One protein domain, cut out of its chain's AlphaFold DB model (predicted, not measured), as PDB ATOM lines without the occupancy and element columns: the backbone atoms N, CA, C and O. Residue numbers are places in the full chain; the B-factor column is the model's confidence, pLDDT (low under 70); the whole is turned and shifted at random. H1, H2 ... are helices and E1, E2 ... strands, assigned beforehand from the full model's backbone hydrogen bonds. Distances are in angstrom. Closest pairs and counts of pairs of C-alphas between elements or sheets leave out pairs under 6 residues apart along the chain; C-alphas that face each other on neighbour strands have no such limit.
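AT A GLANCE: This is residues 21 to 149 of the 341 residues of an uncharacterized protein of Fibrobacter sp (UniProt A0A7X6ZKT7). A twisted four-stranded sheet, E1, E2, E4 and E3 side by side, forms a wall, and the long helix H3 lies slantwise over its E4 and E3 part on one face. Two shorter helices, H1 and H2, only graze the sheet; the loop of residues 41 to 46 after H1 sticks out at one end of the long axis, and E5 reaches out at the other, paired with residues 77 to 78. The printed part has 129 residues with three named helices and five named strands, in the order E1 H1 H2 E2 E3 E4 H3 E5, and its class is mixed, helices and strands. The sheet, E1 E2 E4 E3, is mixed, with two parallel pairs and one antiparallel. The whole is compact, with a radius of gyration of the C-alphas of 16.1 A, and elongated, spanning 60 by 32 by 19 A.

HOW THE PARTS SIT: E2, residues 81 to 88, is an inner strand, parallel to the edge strand E1, residues 27 to 32, at 15 degrees; N 29 and O 84 are 2.8 A apart, within hydrogen-bond range. On its other side E2 is parallel to E4, residues 110 to 117, at 18 degrees, with N 85 and O 113 at 2.8 A. E4 and the edge strand E3, residues 97 to 100, form an antiparallel hairpin at 168 degrees, with N 99 and O 114 at 2.9 A. H3, residues 124 to 141, is on the sheet at a height of 9.2 A, over E4 and E3, its line at 35 degrees to E4 on the local plane; this gives two layers, a helix on one face of a sheet. The closest C-alphas of E3 and H3 are those of Cys 98 and Cys 134, 5.8 A apart. H1, residues 34 to 40, only grazes the sheet with residues 34 to 38, and H2, residues 52 to 62, with residues 52 to 56. E1, H1, H2 and E2 form a strand-helix-strand unit, two parallel neighbour strands with helices between, with a left-handed crossover. H2 and H3 are close but not clearly touching, about perpendicular at 85 degrees; their closest C-alphas, of Leu 59 and Ser 124, are 6.4 A apart. E5, residues 144 to 148, pairs with no named strand, but its residues 146 to 147 pair antiparallel with residues 77 to 78. In H1, H2 and H3 every O i to N i+4 pair is within hydrogen-bond range.

IN THESE COORDINATES: E2 is 22.2 A long from first to last C-alpha, E4 21.4 A, E1 17.3 A and E3 10.2 A. H3 is 26.3 A long, H2 15.2 A, E5 13.1 A and H1 10.1 A. E1 begins at C-alpha 27, (53.801, 146.777, -26.300), H3 begins at C-alpha 124, (53.107, 139.517, -45.374), and E5 ends at C-alpha 148, (62.245, 131.284, -10.035).

THE WHOLE: The two C-alphas farthest apart, of Asp 44 and Gly 149, are 60.4 A apart. The printed part has no cut; its long links are H1 to H2, 11 residues, and H2 to E2, 18 residues. The mean pLDDT of the printed part is 80.6, and it is under 70 at residue 24, residues 42 to 51, 102 to 108 and 119 to 125.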
ATOM      1  N   SER A  21      57.887 130.753 -24.905       76.19
ATOM      2  CA  SER A  21      58.385 131.959 -25.556       76.19
ATOM      3  C   SER A  21      58.865 132.964 -24.512       76.19
ATOM      4  O   SER A  21      58.328 133.010 -23.404       76.19
ATOM      5  N   ILE A  22      59.862 133.780 -24.860       77.44
ATOM      6  CA  ILE A  22      60.267 134.951 -24.076       77.44
ATOM      7  C   ILE A  22      59.120 135.974 -24.074       77.44
ATOM      8  O   ILE A  22      58.822 136.558 -23.038       77.44
ATOM      9  N   PHE A  23      58.422 136.136 -25.205       81.56
ATOM     10  CA  PHE A  23      57.304 137.068 -25.343       81.56
ATOM     11  C   PHE A  23      56.120 136.430 -26.065       81.56
ATOM     12  O   PHE A  23      56.279 135.767 -27.088       81.56
ATOM     13  N   SER A  24      54.916 136.648 -25.552       68.25
ATOM     14  CA  SER A  24      53.672 136.336 -26.265       68.25
ATOM     15  C   SER A  24      53.012 137.588 -26.836       68.25
ATOM     16  O   SER A  24      52.391 137.519 -27.891       68.25
ATOM     17  N   GLU A  25      53.175 138.737 -26.172       77.12
ATOM     18  CA  GLU A  25      52.565 140.008 -26.566       77.12
ATOM     19  C   GLU A  25      53.516 141.178 -26.259       77.12
ATOM     20  O   GLU A  25      53.871 141.396 -25.096       77.12
ATOM     21  N   PRO A  26      53.955 141.943 -27.271       86.69
ATOM     22  CA  PRO A  26      54.694 143.181 -27.058       86.69
ATOM     23  C   PRO A  26      53.777 144.381 -26.820       86.69
ATOM     24  O   PRO A  26      52.632 144.432 -27.261       86.69
ATOM     25  N   THR A  27      54.343 145.418 -26.208       89.62
ATOM     26  CA  THR A  27      53.801 146.777 -26.300       89.62
ATOM     27  C   THR A  27      54.273 147.401 -27.609       89.62
ATOM     28  O   THR A  27      55.475 147.575 -27.804       89.62
ATOM     29  N   ILE A  28      53.341 147.728 -28.502       89.75
ATOM     30  CA  ILE A  28      53.641 148.248 -29.840       89.75
ATOM     31  C   ILE A  28      53.253 149.725 -29.918       89.75
ATOM     32  O   ILE A  28      52.115 150.086 -29.623       89.75
ATOM     33  N   SER A  29      54.182 150.566 -30.362       91.50
ATOM     34  CA  SER A  29      53.893 151.874 -30.948       91.50
ATOM     35  C   SER A  29      54.194 151.824 -32.439       91.50
ATOM     36  O   SER A  29      55.124 151.135 -32.854       91.50
ATOM     37  N   SER A  30      53.436 152.549 -33.254       89.94
ATOM     38  CA  SER A  30      53.676 152.622 -34.692       89.94
ATOM     39  C   SER A  30      53.766 154.065 -35.176       89.94
ATOM     40  O   SER A  30      53.176 154.984 -34.602       89.94
ATOM     41  N   ARG A  31      54.554 154.281 -36.231       89.94
ATOM     42  CA  ARG A  31      54.690 155.574 -36.909       89.94
ATOM     43  C   ARG A  31      55.137 155.398 -38.353       89.94
ATOM     44  O   ARG A  31      55.719 154.386 -38.729       89.94
ATOM     45  N   TYR A  32      54.922 156.427 -39.160       87.94
ATOM     46  CA  TYR A  32      55.402 156.473 -40.540       87.94
ATOM     47  C   TYR A  32      56.765 157.161 -40.616       87.94
ATOM     48  O   TYR A  32      57.016 158.138 -39.903       87.94
ATOM     49  N   SER A  33      57.644 156.672 -41.488       89.25
ATOM     50  CA  SER A  33      58.913 157.339 -41.765       89.25
ATOM     51  C   SER A  33      58.672 158.714 -42.415       89.25
ATOM     52  O   SER A  33      57.696 158.893 -43.156       89.25
ATOM     53  N   PRO A  34      59.575 159.694 -42.218       88.81
ATOM     54  CA  PRO A  34      59.458 160.993 -42.880       88.81
ATOM     55  C   PRO A  34      59.405 160.889 -44.414       88.81
ATOM     56  O   PRO A  34      58.689 161.645 -45.066       88.81
ATOM     57  N   LYS A  35      60.130 159.929 -45.004       86.12
ATOM     58  CA  LYS A  35      60.160 159.710 -46.460       86.12
ATOM     59  C   LYS A  35      58.850 159.122 -46.989       86.12
ATOM     60  O   LYS A  35      58.414 159.510 -48.074       86.12
ATOM     61  N   LEU A  36      58.210 158.229 -46.233       82.38
ATOM     62  CA  LEU A  36      56.898 157.687 -46.582       82.38
ATOM     63  C   LEU A  36      55.798 158.751 -46.435       82.38
ATOM     64  O   LEU A  36      54.908 158.844 -47.282       82.38
ATOM     65  N   GLN A  37      55.886 159.604 -45.411       83.88
ATOM     66  CA  GLN A  37      55.001 160.767 -45.259       83.88
ATOM     67  C   GLN A  37      55.149 161.751 -46.431       83.88
ATOM     68  O   GLN A  37      54.144 162.188 -46.991       83.88
ATOM     69  N   GLU A  38      56.382 162.040 -46.866       82.19
ATOM     70  CA  GLU A  38      56.660 162.887 -48.037       82.19
ATOM     71  C   GLU A  38      56.042 162.314 -49.324       82.19
ATOM     72  O   GLU A  38      55.459 163.053 -50.116       82.19
ATOM     73  N   LYS A  39      56.150 160.997 -49.536       75.69
ATOM     74  CA  LYS A  39      55.580 160.311 -50.706       75.69
ATOM     75  C   LYS A  39      54.056 160.437 -50.753       75.69
ATOM     76  O   LYS A  39      53.510 160.732 -51.812       75.69
ATOM     77  N   ASN A  40      53.385 160.258 -49.615       71.12
ATOM     78  CA  ASN A  40      51.923 160.328 -49.528       71.12
ATOM     79  C   ASN A  40      51.362 161.749 -49.618       71.12
ATOM     80  O   ASN A  40      50.224 161.920 -50.041       71.12
ATOM     81  N   ALA A  41      52.147 162.769 -49.271       71.25
ATOM     82  CA  ALA A  41      51.737 164.163 -49.424       71.25
ATOM     83  C   ALA A  41      51.687 164.631 -50.897       71.25
ATOM     84  O   ALA A  41      51.215 165.734 -51.172       71.25
ATOM     85  N   ARG A  42      52.178 163.825 -51.853       68.75
ATOM     86  CA  ARG A  42      52.151 164.148 -53.288       68.75
ATOM     87  C   ARG A  42      50.785 163.802 -53.889       68.75
ATOM     88  O   ARG A  42      50.297 162.688 -53.735       68.75
ATOM     89  N   SER A  43      50.211 164.745 -54.630       52.88
ATOM     90  CA  SER A  43      48.867 164.680 -55.230       52.88
ATOM     91  C   SER A  43      48.650 163.544 -56.241       52.88
ATOM     92  O   SER A  43      47.506 163.177 -56.486       52.88
ATOM     93  N   ASP A  44      49.727 162.955 -56.771       55.62
ATOM     94  CA  ASP A  44      49.683 161.840 -57.732       55.62
ATOM     95  C   ASP A  44      49.902 160.466 -57.063       55.62
ATOM     96  O   ASP A  44      50.121 159.457 -57.738       55.62
ATOM     97  N   SER A  45      49.901 160.408 -55.727       51.50
ATOM     98  CA  SER A  45      50.078 159.155 -54.997       51.50
ATOM     99  C   SER A  45      48.828 158.276 -55.137       51.50
ATOM    100  O   SER A  45      47.800 158.534 -54.520       51.50
ATOM    101  N   LEU A  46      48.930 157.202 -55.928       53.53
ATOM    102  CA  LEU A  46      47.935 156.119 -56.007       53.53
ATOM    103  C   LEU A  46      47.989 155.168 -54.796       53.53
ATOM    104  O   LEU A  46      47.357 154.111 -54.813       53.53
ATOM    105  N   LEU A  47      48.780 155.493 -53.768       54.22
ATOM    106  CA  LEU A  47      48.852 154.676 -52.564       54.22
ATOM    107  C   LEU A  47      47.519 154.782 -51.810       54.22
ATOM    108  O   LEU A  47      47.063 155.901 -51.560       54.22
ATOM    109  N   PRO A  48      46.888 153.655 -51.430       52.59
ATOM    110  CA  PRO A  48      45.761 153.706 -50.512       52.59
ATOM    111  C   PRO A  48      46.207 154.455 -49.254       52.59
ATOM    112  O   PRO A  48      47.326 154.256 -48.774       52.59
ATOM    113  N   ALA A  49      45.356 155.366 -48.777       54.81
ATOM    114  CA  ALA A  49      45.619 156.185 -47.604       54.81
ATOM    115  C   ALA A  49      46.135 155.297 -46.462       54.81
ATOM    116  O   ALA A  49      45.398 154.448 -45.984       54.81
ATOM    117  N   LEU A  50      47.417 155.468 -46.124       59.72
ATOM    118  CA  LEU A  50      48.144 154.903 -44.984       59.72
ATOM    119  C   LEU A  50      47.365 153.869 -44.149       59.72
ATOM    120  O   LEU A  50      46.740 154.217 -43.154       59.72
ATOM    121  N   ASP A  51      47.461 152.596 -44.534       67.38
ATOM    122  CA  ASP A  51      46.760 151.486 -43.870       67.38
ATOM    123  C   ASP A  51      47.717 150.486 -43.191       67.38
ATOM    124  O   ASP A  51      47.394 149.328 -42.932       67.38
ATOM    125  N   GLY A  52      48.948 150.935 -42.920       72.25
ATOM    126  CA  GLY A  52      50.001 150.110 -42.318       72.25
ATOM    127  C   GLY A  52      49.566 149.439 -41.014       72.25
ATOM    128  O   GLY A  52      49.866 148.266 -40.813       72.25
ATOM    129  N   ASP A  53      48.796 150.138 -40.176       77.62
ATOM    130  CA  ASP A  53      48.290 149.588 -38.915       77.62
ATOM    131  C   ASP A  53      47.249 148.480 -39.123       77.62
ATOM    132  O   ASP A  53      47.297 147.475 -38.413       77.62
ATOM    133  N   MET A  54      46.347 148.595 -40.108       79.12
ATOM    134  CA  MET A  54      45.388 147.523 -40.408       79.12
ATOM    135  C   MET A  54      46.083 146.328 -41.062       79.12
ATOM    136  O   MET A  54      45.808 145.186 -40.697       79.12
ATOM    137  N   ALA A  55      47.024 146.577 -41.977       78.56
ATOM    138  CA  ALA A  55      47.831 145.529 -42.598       78.56
ATOM    139  C   ALA A  55      48.671 144.769 -41.557       78.56
ATOM    140  O   ALA A  55      48.752 143.539 -41.592       78.56
ATOM    141  N   PHE A  56      49.249 145.489 -40.592       82.75
ATOM    142  CA  PHE A  56      49.981 144.892 -39.484       82.75
ATOM    143  C   PHE A  56      49.054 144.118 -38.533       82.75
ATOM    144  O   PHE A  56      49.371 142.989 -38.155       82.75
ATOM    145  N   ALA A  57      47.883 144.664 -38.192       83.06
ATOM    146  CA  ALA A  57      46.893 143.970 -37.368       83.06
ATOM    147  C   ALA A  57      46.422 142.656 -38.016       83.06
ATOM    148  O   ALA A  57      46.311 141.628 -37.345       83.06
ATOM    149  N   GLU A  58      46.209 142.662 -39.332       82.75
ATOM    150  CA  GLU A  58      45.846 141.469 -40.092       82.75
ATOM    151  C   GLU A  58      46.991 140.445 -40.136       82.75
ATOM    152  O   GLU A  58      46.752 139.245 -39.979       82.75
ATOM    153  N   LEU A  59      48.247 140.896 -40.257       83.19
ATOM    154  CA  LEU A  59      49.416 140.021 -40.140       83.19
ATOM    155  C   LEU A  59      49.459 139.334 -38.770       83.19
ATOM    156  O   LEU A  59      49.615 138.116 -38.720       83.19
ATOM    157  N   VAL A  60      49.281 140.077 -37.675       84.88
ATOM    158  CA  VAL A  60      49.245 139.514 -36.311       84.88
ATOM    159  C   VAL A  60      48.101 138.507 -36.161       84.88
ATOM    160  O   VAL A  60      48.291 137.446 -35.567       84.88
ATOM    161  N   ARG A  61      46.931 138.786 -36.754       83.94
ATOM    162  CA  ARG A  61      45.781 137.868 -36.752       83.94
ATOM    163  C   ARG A  61      46.092 136.548 -37.461       83.94
ATOM    164  O   ARG A  61      45.698 135.486 -36.980       83.94
ATOM    165  N   ILE A  62      46.772 136.607 -38.605       85.19
ATOM    166  CA  ILE A  62      47.144 135.426 -39.403       85.19
ATOM    167  C   ILE A  62      48.346 134.692 -38.782       85.19
ATOM    168  O   ILE A  62      48.462 133.471 -38.907       85.19
ATOM    169  N   ARG A  63      49.237 135.420 -38.100       82.56
ATOM    170  CA  ARG A  63      50.481 134.927 -37.495       82.56
ATOM    171  C   ARG A  63      50.509 135.219 -35.988       82.56
ATOM    172  O   ARG A  63      51.279 136.067 -35.543       82.56
ATOM    173  N   PRO A  64      49.757 134.466 -35.165       79.56
ATOM    174  CA  PRO A  64      49.754 134.666 -33.712       79.56
ATOM    175  C   PRO A  64      51.127 134.424 -33.057       79.56
ATOM    176  O   PRO A  64      51.379 134.900 -31.957       79.56
ATOM    177  N   GLY A  65      52.035 133.708 -33.732       82.62
ATOM    178  CA  GLY A  65      53.417 133.486 -33.298       82.62
ATOM    179  C   GLY A  65      54.422 134.549 -33.751       82.62
ATOM    180  O   GLY A  65      55.611 134.350 -33.530       82.62
ATOM    181  N   LEU A  66      53.993 135.657 -34.373       86.31
ATOM    182  CA  LEU A  66      54.887 136.684 -34.935       86.31
ATOM    183  C   LEU A  66      55.913 137.219 -33.924       86.31
ATOM    184  O   LEU A  66      57.037 137.536 -34.299       86.31
ATOM    185  N   TRP A  67      55.518 137.305 -32.655       88.94
ATOM    186  CA  TRP A  67      56.347 137.807 -31.557       88.94
ATOM    187  C   TRP A  67      56.953 136.707 -30.690       88.94
ATOM    188  O   TRP A  67      57.659 136.996 -29.724       88.94
ATOM    189  N   SER A  68      56.672 135.450 -31.030       85.94
ATOM    190  CA  SER A  68      57.190 134.306 -30.304       85.94
ATOM    191  C   SER A  68      58.691 134.181 -30.537       85.94
ATOM    192  O   SER A  68      59.162 134.270 -31.669       85.94
ATOM    193  N   LEU A  69      59.434 133.950 -29.460       87.12
ATOM    194  CA  LEU A  69      60.880 133.796 -29.455       87.12
ATOM    195  C   LEU A  69      61.253 132.736 -28.421       87.12
ATOM    196  O   LEU A  69      60.997 132.917 -27.235       87.12
ATOM    197  N   ALA A  70      61.871 131.638 -28.851       86.06
ATOM    198  CA  ALA A  70      62.207 130.534 -27.954       86.06
ATOM    199  C   ALA A  70      63.159 130.969 -26.824       86.06
ATOM    200  O   ALA A  70      64.173 131.644 -27.064       86.06
ATOM    201  N   ARG A  71      62.835 130.546 -25.597       85.38
ATOM    202  CA  ARG A  71      63.671 130.741 -24.407       85.38
ATOM    203  C   ARG A  71      64.976 129.954 -24.481       85.38
ATOM    204  O   ARG A  71      65.084 128.953 -25.181       85.38
ATOM    205  N   LEU A  72      65.962 130.444 -23.732       82.50
ATOM    206  CA  LEU A  72      67.269 129.800 -23.541       82.50
ATOM    207  C   LEU A  72      67.325 128.974 -22.248       82.50
ATOM    208  O   LEU A  72      68.279 128.237 -22.033       82.50
ATOM    209  N   ASP A  73      66.330 129.128 -21.378       81.12
ATOM    210  CA  ASP A  73      66.241 128.479 -20.080       81.12
ATOM    211  C   ASP A  73      64.978 127.604 -19.974       81.12
ATOM    212  O   ASP A  73      64.006 127.772 -20.714       81.12
ATOM    213  N   GLU A  74      64.973 126.669 -19.023       75.69
ATOM    214  CA  GLU A  74      63.897 125.684 -18.891       75.69
ATOM    215  C   GLU A  74      62.792 126.067 -17.884       75.69
ATOM    216  O   GLU A  74      61.748 125.412 -17.879       75.69
ATOM    217  N   TYR A  75      62.947 127.095 -17.030       71.25
ATOM    218  CA  TYR A  75      62.095 127.255 -15.833       71.25
ATOM    219  C   TYR A  75      61.708 128.701 -15.494       71.25
ATOM    220  O   TYR A  75      62.455 129.644 -15.693       71.25
ATOM    221  N   GLY A  76      60.557 128.884 -14.844       78.81
ATOM    222  CA  GLY A  76      60.167 130.175 -14.262       78.81
ATOM    223  C   GLY A  76      59.400 131.102 -15.207       78.81
ATOM    224  O   GLY A  76      59.200 130.800 -16.386       78.81
ATOM    225  N   GLU A  77      58.931 132.216 -14.657       86.06
ATOM    226  CA  GLU A  77      58.124 133.232 -15.348       86.06
ATOM    227  C   GLU A  77      59.031 134.322 -15.930       86.06
ATOM    228  O   GLU A  77      59.860 134.867 -15.206       86.06
ATOM    229  N   VAL A  78      58.882 134.663 -17.214       88.00
ATOM    230  CA  VAL A  78      59.649 135.755 -17.836       88.00
ATOM    231  C   VAL A  78      59.105 137.098 -17.349       88.00
ATOM    232  O   VAL A  78      57.909 137.357 -17.447       88.00
ATOM    233  N   LEU A  79      59.984 137.951 -16.822       88.62
ATOM    234  CA  LEU A  79      59.633 139.294 -16.338       88.62
ATOM    235  C   LEU A  79      59.917 140.386 -17.368       88.62
ATOM    236  O   LEU A  79      59.318 141.462 -17.311       88.62
ATOM    237  N   THR A  80      60.839 140.117 -18.291       89.12
ATOM    238  CA  THR A  80      61.221 141.060 -19.338       89.12
ATOM    239  C   THR A  80      60.044 141.358 -20.250       89.12
ATOM    240  O   THR A  80      59.323 140.452 -20.662       89.12
ATOM    241  N   LYS A  81      59.865 142.629 -20.608       89.81
ATOM    242  CA  LYS A  81      58.823 143.075 -21.543       89.81
ATOM    243  C   LYS A  81      59.409 143.449 -22.897       89.81
ATOM    244  O   LYS A  81      60.496 144.012 -22.964       89.81
ATOM    245  N   LEU A  82      58.659 143.198 -23.964       90.56
ATOM    246  CA  LEU A  82      59.017 143.611 -25.318       90.56
ATOM    247  C   LEU A  82      58.301 144.916 -25.671       90.56
ATOM    248  O   LEU A  82      57.074 144.981 -25.637       90.56
ATOM    249  N   GLN A  83      59.063 145.950 -26.003       92.25
ATOM    250  CA  GLN A  83      58.586 147.235 -26.500       92.25
ATOM    251  C   GLN A  83      59.066 147.415 -27.937       92.25
ATOM    252  O   GLN A  83      60.263 147.318 -28.210       92.25
ATOM    253  N   VAL A  84      58.142 147.677 -28.855       92.44
ATOM    254  CA  VAL A  84      58.452 147.789 -30.280       92.44
ATOM    255  C   VAL A  84      57.923 149.103 -30.838       92.44
ATOM    256  O   VAL A  84      56.725 149.354 -30.794       92.44
ATOM    257  N   ASP A  85      58.817 149.906 -31.409       93.75
ATOM    258  CA  ASP A  85      58.506 151.031 -32.290       93.75
ATOM    259  C   ASP A  85      58.523 150.548 -33.746       93.75
ATOM    260  O   ASP A  85      59.584 150.408 -34.361       93.75
ATOM    261  N   LEU A  86      57.346 150.248 -34.292       91.75
ATOM    262  CA  LEU A  86      57.173 149.876 -35.692       91.75
ATOM    263  C   LEU A  86      57.195 151.127 -36.571       91.75
ATOM    264  O   LEU A  86      56.344 152.009 -36.463       91.75
ATOM    265  N   VAL A  87      58.158 151.184 -37.482       91.44
ATOM    266  CA  VAL A  87      58.310 152.288 -38.425       91.44
ATOM    267  C   VAL A  87      57.934 151.792 -39.809       91.44
ATOM    268  O   VAL A  87      58.680 151.033 -40.425       91.44
ATOM    269  N   TYR A  88      56.790 152.231 -40.321       88.69
ATOM    270  CA  TYR A  88      56.421 151.965 -41.708       88.69
ATOM    271  C   TYR A  88      57.313 152.798 -42.628       88.69
ATOM    272  O   TYR A  88      57.322 154.031 -42.533       88.69
ATOM    273  N   ILE A  89      58.060 152.132 -43.504       87.44
ATOM    274  CA  ILE A  89      59.031 152.764 -44.404       87.44
ATOM    275  C   ILE A  89      58.583 152.692 -45.863       87.44
ATOM    276  O   ILE A  89      57.751 151.870 -46.244       87.44
ATOM    277  N   ASP A  90      59.156 153.556 -46.697       83.19
ATOM    278  CA  ASP A  90      59.046 153.431 -48.148       83.19
ATOM    279  C   ASP A  90      60.127 152.473 -48.660       83.19
ATOM    280  O   ASP A  90      61.259 152.903 -48.879       83.19
ATOM    281  N   GLY A  91      59.786 151.201 -48.891       77.75
ATOM    282  CA  GLY A  91      60.740 150.163 -49.321       77.75
ATOM    283  C   GLY A  91      61.476 150.433 -50.642       77.75
ATOM    284  O   GLY A  91      62.421 149.730 -50.978       77.75
ATOM    285  N   ILE A  92      61.081 151.465 -51.397       80.19
ATOM    286  CA  ILE A  92      61.806 151.936 -52.589       80.19
ATOM    287  C   ILE A  92      62.951 152.898 -52.215       80.19
ATOM    288  O   ILE A  92      63.949 152.991 -52.929       80.19
ATOM    289  N   ARG A  93      62.799 153.669 -51.130       83.06
ATOM    290  CA  ARG A  93      63.709 154.765 -50.724       83.06
ATOM    291  C   ARG A  93      64.442 154.497 -49.409       83.06
ATOM    292  O   ARG A  93      65.270 155.326 -49.000       83.06
ATOM    293  N   GLU A  94      64.077 153.432 -48.713       85.94
ATOM    294  CA  GLU A  94      64.532 153.068 -47.378       85.94
ATOM    295  C   GLU A  94      64.672 151.552 -47.279       85.94
ATOM    296  O   GLU A  94      63.791 150.815 -47.717       85.94
ATOM    297  N   ASP A  95      65.759 151.107 -46.658       87.25
ATOM    298  CA  ASP A  95      65.960 149.700 -46.334       87.25
ATOM    299  C   ASP A  95      65.251 149.348 -45.022       87.25
ATOM    300  O   ASP A  95      65.150 150.171 -44.102       87.25
ATOM    301  N   GLN A  96      64.793 148.100 -44.916       90.12
ATOM    302  CA  GLN A  96      64.315 147.540 -43.654       90.12
ATOM    303  C   GLN A  96      65.440 147.558 -42.614       90.12
ATOM    304  O   GLN A  96      66.604 147.306 -42.927       90.12
ATOM    305  N   PHE A  97      65.101 147.846 -41.358       93.00
ATOM    306  CA  PHE A  97      66.100 147.968 -40.297       93.00
ATOM    307  C   PHE A  97      65.630 147.383 -38.972       93.00
ATOM    308  O   PHE A  97      64.432 147.220 -38.733       93.00
ATOM    309  N   CYS A  98      66.606 147.110 -38.107       94.00
ATOM    310  CA  CYS A  98      66.415 146.692 -36.728       94.00
ATOM    311  C   CYS A  98      67.369 147.457 -35.814       94.00
ATOM    312  O   CYS A  98      68.587 147.320 -35.936       94.00
ATOM    313  N   ILE A  99      66.837 148.266 -34.903       92.75
ATOM    314  CA  ILE A  99      67.642 149.056 -33.968       92.75
ATOM    315  C   ILE A  99      67.284 148.641 -32.545       92.75
ATOM    316  O   ILE A  99      66.120 148.688 -32.157       92.75
ATOM    317  N   LEU A 100      68.298 148.254 -31.770       89.69
ATOM    318  CA  LEU A 100      68.171 147.930 -30.349       89.69
ATOM    319  C   LEU A 100      68.586 149.136 -29.509       89.69
ATOM    320  O   LEU A 100      69.699 149.647 -29.685       89.69
ATOM    321  N   ASP A 101      67.757 149.546 -28.551       82.50
ATOM    322  CA  ASP A 101      68.190 150.516 -27.547       82.50
ATOM    323  C   ASP A 101      69.029 149.827 -26.461       82.50
ATOM    324  O   ASP A 101      68.529 149.298 -25.471       82.50
ATOM    325  N   LYS A 102      70.351 149.836 -26.656       69.81
ATOM    326  CA  LYS A 102      71.316 149.258 -25.708       69.81
ATOM    327  C   LYS A 102      71.608 150.165 -24.504       69.81
ATOM    328  O   LYS A 102      72.364 149.753 -23.627       69.81
ATOM    329  N   LYS A 103      71.093 151.404 -24.473       58.50
ATOM    330  CA  LYS A 103      71.424 152.413 -23.448       58.50
ATOM    331  C   LYS A 103      70.406 152.488 -22.312       58.50
ATOM    332  O   LYS A 103      70.655 153.212 -21.348       58.50
ATOM    333  N   ALA A 104      69.293 151.762 -22.398       52.91
ATOM    334  CA  ALA A 104      68.333 151.693 -21.309       52.91
ATOM    335  C   ALA A 104      69.014 151.090 -20.057       52.91
ATOM    336  O   ALA A 104      69.513 149.964 -20.128       52.91
ATOM    337  N   PRO A 105      69.046 151.803 -18.910       44.00
ATOM    338  CA  PRO A 105      69.721 151.345 -17.689       44.00
ATOM    339  C   PRO A 105      69.175 150.013 -17.142       44.00
ATOM    340  O   PRO A 105      69.861 149.358 -16.363       44.00
ATOM    341  N   ASN A 106      68.008 149.571 -17.631       52.19
ATOM    342  CA  ASN A 106      67.354 148.304 -17.307       52.19
ATOM    343  C   ASN A 106      67.098 147.446 -18.566       52.19
ATOM    344  O   ASN A 106      66.016 146.884 -18.725       52.19
ATOM    345  N   SER A 107      68.067 147.331 -19.481       59.31
ATOM    346  CA  SER A 107      67.927 146.557 -20.738       59.31
ATOM    347  C   SER A 107      67.502 145.087 -20.559       59.31
ATOM    348  O   SER A 107      67.074 144.446 -21.515       59.31
ATOM    349  N   GLN A 108      67.592 144.556 -19.336       68.00
ATOM    350  CA  GLN A 108      67.120 143.221 -18.964       68.00
ATOM    351  C   GLN A 108      65.648 143.193 -18.512       68.00
ATOM    352  O   GLN A 108      65.011 142.153 -18.626       68.00
ATOM    353  N   GLU A 109      65.076 144.302 -18.032       77.19
ATOM    354  CA  GLU A 109      63.651 144.403 -17.657       77.19
ATOM    355  C   GLU A 109      62.760 144.697 -18.868       77.19
ATOM    356  O   GLU A 109      61.600 144.282 -18.922       77.19
ATOM    357  N   SER A 110      63.295 145.396 -19.869       85.06
ATOM    358  CA  SER A 110      62.581 145.667 -21.112       85.06
ATOM    359  C   SER A 110      63.508 145.679 -22.317       85.06
ATOM    360  O   SER A 110      64.519 146.381 -22.324       85.06
ATOM    361  N   TRP A 111      63.117 144.957 -23.362       90.19
ATOM    362  CA  TRP A 111      63.724 145.052 -24.683       90.19
ATOM    363  C   TRP A 111      62.996 146.116 -25.485       90.19
ATOM    364  O   TRP A 111      61.816 145.952 -25.781       90.19
ATOM    365  N   SER A 112      63.700 147.176 -25.863       90.69
ATOM    366  CA  SER A 112      63.158 148.227 -26.724       90.69
ATOM    367  C   SER A 112      63.783 148.120 -28.113       90.69
ATOM    368  O   SER A 112      64.997 148.282 -28.276       90.69
ATOM    369  N   LEU A 113      62.951 147.827 -29.114       91.81
ATOM    370  CA  LEU A 113      63.348 147.718 -30.516       91.81
ATOM    371  C   LEU A 113      62.643 148.767 -31.366       91.81
ATOM    372  O   LEU A 113      61.462 149.031 -31.171       91.81
ATOM    373  N   SER A 114      63.337 149.288 -32.371       93.69
ATOM    374  CA  SER A 114      62.719 149.997 -33.491       93.69
ATOM    375  C   SER A 114      62.904 149.174 -34.761       93.69
ATOM    376  O   SER A 114      64.035 148.825 -35.115       93.69
ATOM    377  N   ILE A 115      61.797 148.827 -35.419       93.50
ATOM    378  CA  ILE A 115      61.783 147.938 -36.585       93.50
ATOM    379  C   ILE A 115      61.208 148.699 -37.777       93.50
ATOM    380  O   ILE A 115      60.038 149.079 -37.776       93.50
ATOM    381  N   GLY A 116      62.034 148.900 -38.802       92.12
ATOM    382  CA  GLY A 116      61.621 149.473 -40.079       92.12
ATOM    383  C   GLY A 116      61.028 148.401 -40.983       92.12
ATOM    384  O   GLY A 116      61.751 147.487 -41.376       92.12
ATOM    385  N   ILE A 117      59.740 148.511 -41.308       89.00
ATOM    386  CA  ILE A 117      58.989 147.513 -42.081       89.00
ATOM    387  C   ILE A 117      58.373 148.124 -43.336       89.00
ATOM    388  O   ILE A 117      57.742 149.182 -43.303       89.00
ATOM    389  N   ASP A 118      58.538 147.420 -44.448       82.94
ATOM    390  CA  ASP A 118      57.900 147.765 -45.709       82.94
ATOM    391  C   ASP A 118      56.691 146.853 -45.945       82.94
ATOM    392  O   ASP A 118      56.843 145.680 -46.284       82.94
ATOM    393  N   PHE A 119      55.494 147.415 -45.765       69.19
ATOM    394  CA  PHE A 119      54.214 146.770 -46.086       69.19
ATOM    395  C   PHE A 119      53.687 147.130 -47.478       69.19
ATOM    396  O   PHE A 119      52.688 146.567 -47.919       69.19
ATOM    397  N   VAL A 120      54.309 148.100 -48.155       59.59
ATOM    398  CA  VAL A 120      53.812 148.641 -49.425       59.59
ATOM    399  C   VAL A 120      54.333 147.811 -50.598       59.59
ATOM    400  O   VAL A 120      53.591 147.576 -51.551       59.59
ATOM    401  N   SER A 121      55.579 147.335 -50.524       55.75
ATOM    402  CA  SER A 121      56.173 146.419 -51.513       55.75
ATOM    403  C   SER A 121      56.472 145.016 -50.974       55.75
ATOM    404  O   SER A 121      56.594 144.080 -51.768       55.75
ATOM    405  N   GLY A 122      56.560 144.838 -49.654       55.28
ATOM    406  CA  GLY A 122      56.772 143.542 -49.009       55.28
ATOM    407  C   GLY A 122      55.465 142.784 -48.776       55.28
ATOM    408  O   GLY A 122      54.552 143.283 -48.124       55.28
ATOM    409  N   GLY A 123      55.357 141.552 -49.277       61.12
ATOM    410  CA  GLY A 123      54.259 140.657 -48.894       61.12
ATOM    411  C   GLY A 123      54.318 140.297 -47.401       61.12
ATOM    412  O   GLY A 123      55.380 140.330 -46.785       61.12
ATOM    413  N   SER A 124      53.201 139.881 -46.805       60.69
ATOM    414  CA  SER A 124      53.107 139.517 -45.374       60.69
ATOM    415  C   SER A 124      54.220 138.575 -44.874       60.69
ATOM    416  O   SER A 124      54.722 138.742 -43.765       60.69
ATOM    417  N   ASN A 125      54.670 137.637 -45.714       65.56
ATOM    418  CA  ASN A 125      55.756 136.704 -45.388       65.56
ATOM    419  C   ASN A 125      57.132 137.382 -45.226       65.56
ATOM    420  O   ASN A 125      57.943 136.913 -44.434       65.56
ATOM    421  N   THR A 126      57.429 138.465 -45.956       78.81
ATOM    422  CA  THR A 126      58.723 139.161 -45.821       78.81
ATOM    423  C   THR A 126      58.789 139.975 -44.535       78.81
ATOM    424  O   THR A 126      59.848 140.061 -43.921       78.81
ATOM    425  N   VAL A 127      57.650 140.519 -44.091       82.75
ATOM    426  CA  VAL A 127      57.558 141.235 -42.811       82.75
ATOM    427  C   VAL A 127      57.743 140.276 -41.635       82.75
ATOM    428  O   VAL A 127      58.499 140.581 -40.719       82.75
ATOM    429  N   GLU A 128      57.116 139.097 -41.679       84.88
ATOM    430  CA  GLU A 128      57.286 138.056 -40.655       84.88
ATOM    431  C   GLU A 128      58.757 137.652 -40.480       84.88
ATOM    432  O   GLU A 128      59.269 137.649 -39.361       84.88
ATOM    433  N   VAL A 129      59.454 137.370 -41.587       87.06
ATOM    434  CA  VAL A 129      60.877 136.997 -41.560       87.06
ATOM    435  C   VAL A 129      61.732 138.112 -40.957       87.06
ATOM    436  O   VAL A 129      62.576 137.828 -40.109       87.06
ATOM    437  N   HIS A 130      61.501 139.371 -41.341       90.06
ATOM    438  CA  HIS A 130      62.257 140.508 -40.806       90.06
ATOM    439  C   HIS A 130      62.030 140.701 -39.299       90.06
ATOM    440  O   HIS A 130      62.982 140.893 -38.544       90.06
ATOM    441  N   VAL A 131      60.783 140.572 -38.829       90.62
ATOM    442  CA  VAL A 131      60.462 140.635 -37.391       90.62
ATOM    443  C   VAL A 131      61.169 139.519 -36.621       90.62
ATOM    444  O   VAL A 131      61.782 139.779 -35.587       90.62
ATOM    445  N   GLN A 132      61.156 138.289 -37.135       90.44
ATOM    446  CA  GLN A 132      61.834 137.160 -36.494       90.44
ATOM    447  C   GLN A 132      63.359 137.342 -36.459       90.44
ATOM    448  O   GLN A 132      63.979 137.140 -35.415       90.44
ATOM    449  N   GLN A 133      63.962 137.832 -37.546       91.50
ATOM    450  CA  GLN A 133      65.385 138.186 -37.580       91.50
ATOM    451  C   GLN A 133      65.735 139.271 -36.550       91.50
ATOM    452  O   GLN A 133      66.778 139.193 -35.898       91.50
ATOM    453  N   CYS A 134      64.853 140.252 -36.357       92.94
ATOM    454  CA  CYS A 134      64.991 141.273 -35.322       92.94
ATOM    455  C   CYS A 134      64.990 140.697 -33.901       92.94
ATOM    456  O   CYS A 134      65.840 141.059 -33.084       92.94
ATOM    457  N   LEU A 135      64.049 139.800 -33.602       92.00
ATOM    458  CA  LEU A 135      63.949 139.143 -32.296       92.00
ATOM    459  C   LEU A 135      65.168 138.255 -32.019       92.00
ATOM    460  O   LEU A 135      65.712 138.272 -30.914       92.00
ATOM    461  N   ASP A 136      65.653 137.541 -33.034       91.38
ATOM    462  CA  ASP A 136      66.880 136.751 -32.943       91.38
ATOM    463  C   ASP A 136      68.125 137.611 -32.722       91.38
ATOM    464  O   ASP A 136      68.987 137.264 -31.906       91.38
ATOM    465  N   TYR A 137      68.219 138.751 -33.410       91.12
ATOM    466  CA  TYR A 137      69.288 139.720 -33.189       91.12
ATOM    467  C   TYR A 137      69.251 140.279 -31.761       91.12
ATOM    468  O   TYR A 137      70.287 140.333 -31.095       91.12
ATOM    469  N   ALA A 138      68.064 140.615 -31.249       90.81
ATOM    470  CA  ALA A 138      67.891 141.050 -29.867       90.81
ATOM    471  C   ALA A 138      68.325 139.973 -28.867       90.81
ATOM    472  O   ALA A 138      69.094 140.279 -27.963       90.81
ATOM    473  N   ARG A 139      67.947 138.705 -29.072       90.06
ATOM    474  CA  ARG A 139      68.363 137.575 -28.218       90.06
ATOM    475  C   ARG A 139      69.877 137.367 -28.169       90.06
ATOM    476  O   ARG A 139      70.415 136.933 -27.150       90.06
ATOM    477  N   ASN A 140      70.570 137.653 -29.267       89.19
ATOM    478  CA  ASN A 140      72.030 137.587 -29.318       89.19
ATOM    479  C   ASN A 140      72.701 138.690 -28.498       89.19
ATOM    480  O   ASN A 140      73.785 138.480 -27.956       89.19
ATOM    481  N   GLU A 141      72.073 139.857 -28.419       87.69
ATOM    482  CA  GLU A 141      72.680 141.065 -27.864       87.69
ATOM    483  C   GLU A 141      72.189 141.411 -26.454       87.69
ATOM    484  O   GLU A 141      72.927 142.047 -25.701       87.69
ATOM    485  N   LEU A 142      70.978 140.991 -26.088       88.31
ATOM    486  CA  LEU A 142      70.282 141.350 -24.856       88.31
ATOM    487  C   LEU A 142      69.992 140.107 -24.005       88.31
ATOM    488  O   LEU A 142      69.664 139.039 -24.519       88.31
ATOM    489  N   GLY A 143      70.118 140.260 -22.686       88.25
ATOM    490  CA  GLY A 143      69.670 139.271 -21.701       88.25
ATOM    491  C   GLY A 143      68.231 139.537 -21.254       88.25
ATOM    492  O   GLY A 143      67.666 140.581 -21.572       88.25
ATOM    493  N   TYR A 144      67.642 138.618 -20.496       88.56
ATOM    494  CA  TYR A 144      66.278 138.736 -19.969       88.56
ATOM    495  C   TYR A 144      66.191 138.196 -18.539       88.56
ATOM    496  O   TYR A 144      67.086 137.506 -18.062       88.56
ATOM    497  N   GLN A 145      65.121 138.531 -17.830       88.88
ATOM    498  CA  GLN A 145      64.901 138.173 -16.436       88.88
ATOM    499  C   GLN A 145      63.812 137.125 -16.309       88.88
ATOM    500  O   GLN A 145      62.754 137.224 -16.937       88.88
ATOM    501  N   VAL A 146      64.054 136.160 -15.427       88.12
ATOM    502  CA  VAL A 146      63.079 135.136 -15.061       88.12
ATOM    503  C   VAL A 146      62.892 135.087 -13.549       88.12
ATOM    504  O   VAL A 146      63.845 135.214 -12.778       88.12
ATOM    505  N   ARG A 147      61.657 134.885 -13.098       88.25
ATOM    506  CA  ARG A 147      61.325 134.628 -11.698       88.25
ATOM    507  C   ARG A 147      61.308 133.125 -11.437       88.25
ATOM    508  O   ARG A 147      60.510 132.396 -12.029       88.25
ATOM    509  N   LYS A 148      62.158 132.670 -10.514       84.69
ATOM    510  CA  LYS A 148      62.245 131.284 -10.035       84.69
ATOM    511  C   LYS A 148      61.959 131.246  -8.532       84.69
ATOM    512  O   LYS A 148      62.849 131.484  -7.715       84.69
ATOM    513  N   GLY A 149      60.709 130.953  -8.169       84.94
ATOM    514  CA  GLY A 149      60.239 131.108  -6.787       84.94
ATOM    515  C   GLY A 149      60.344 132.573  -6.359       84.94
ATOM    516  O   GLY A 149      59.886 133.454  -7.084       84.94
TER     517      GLY A 149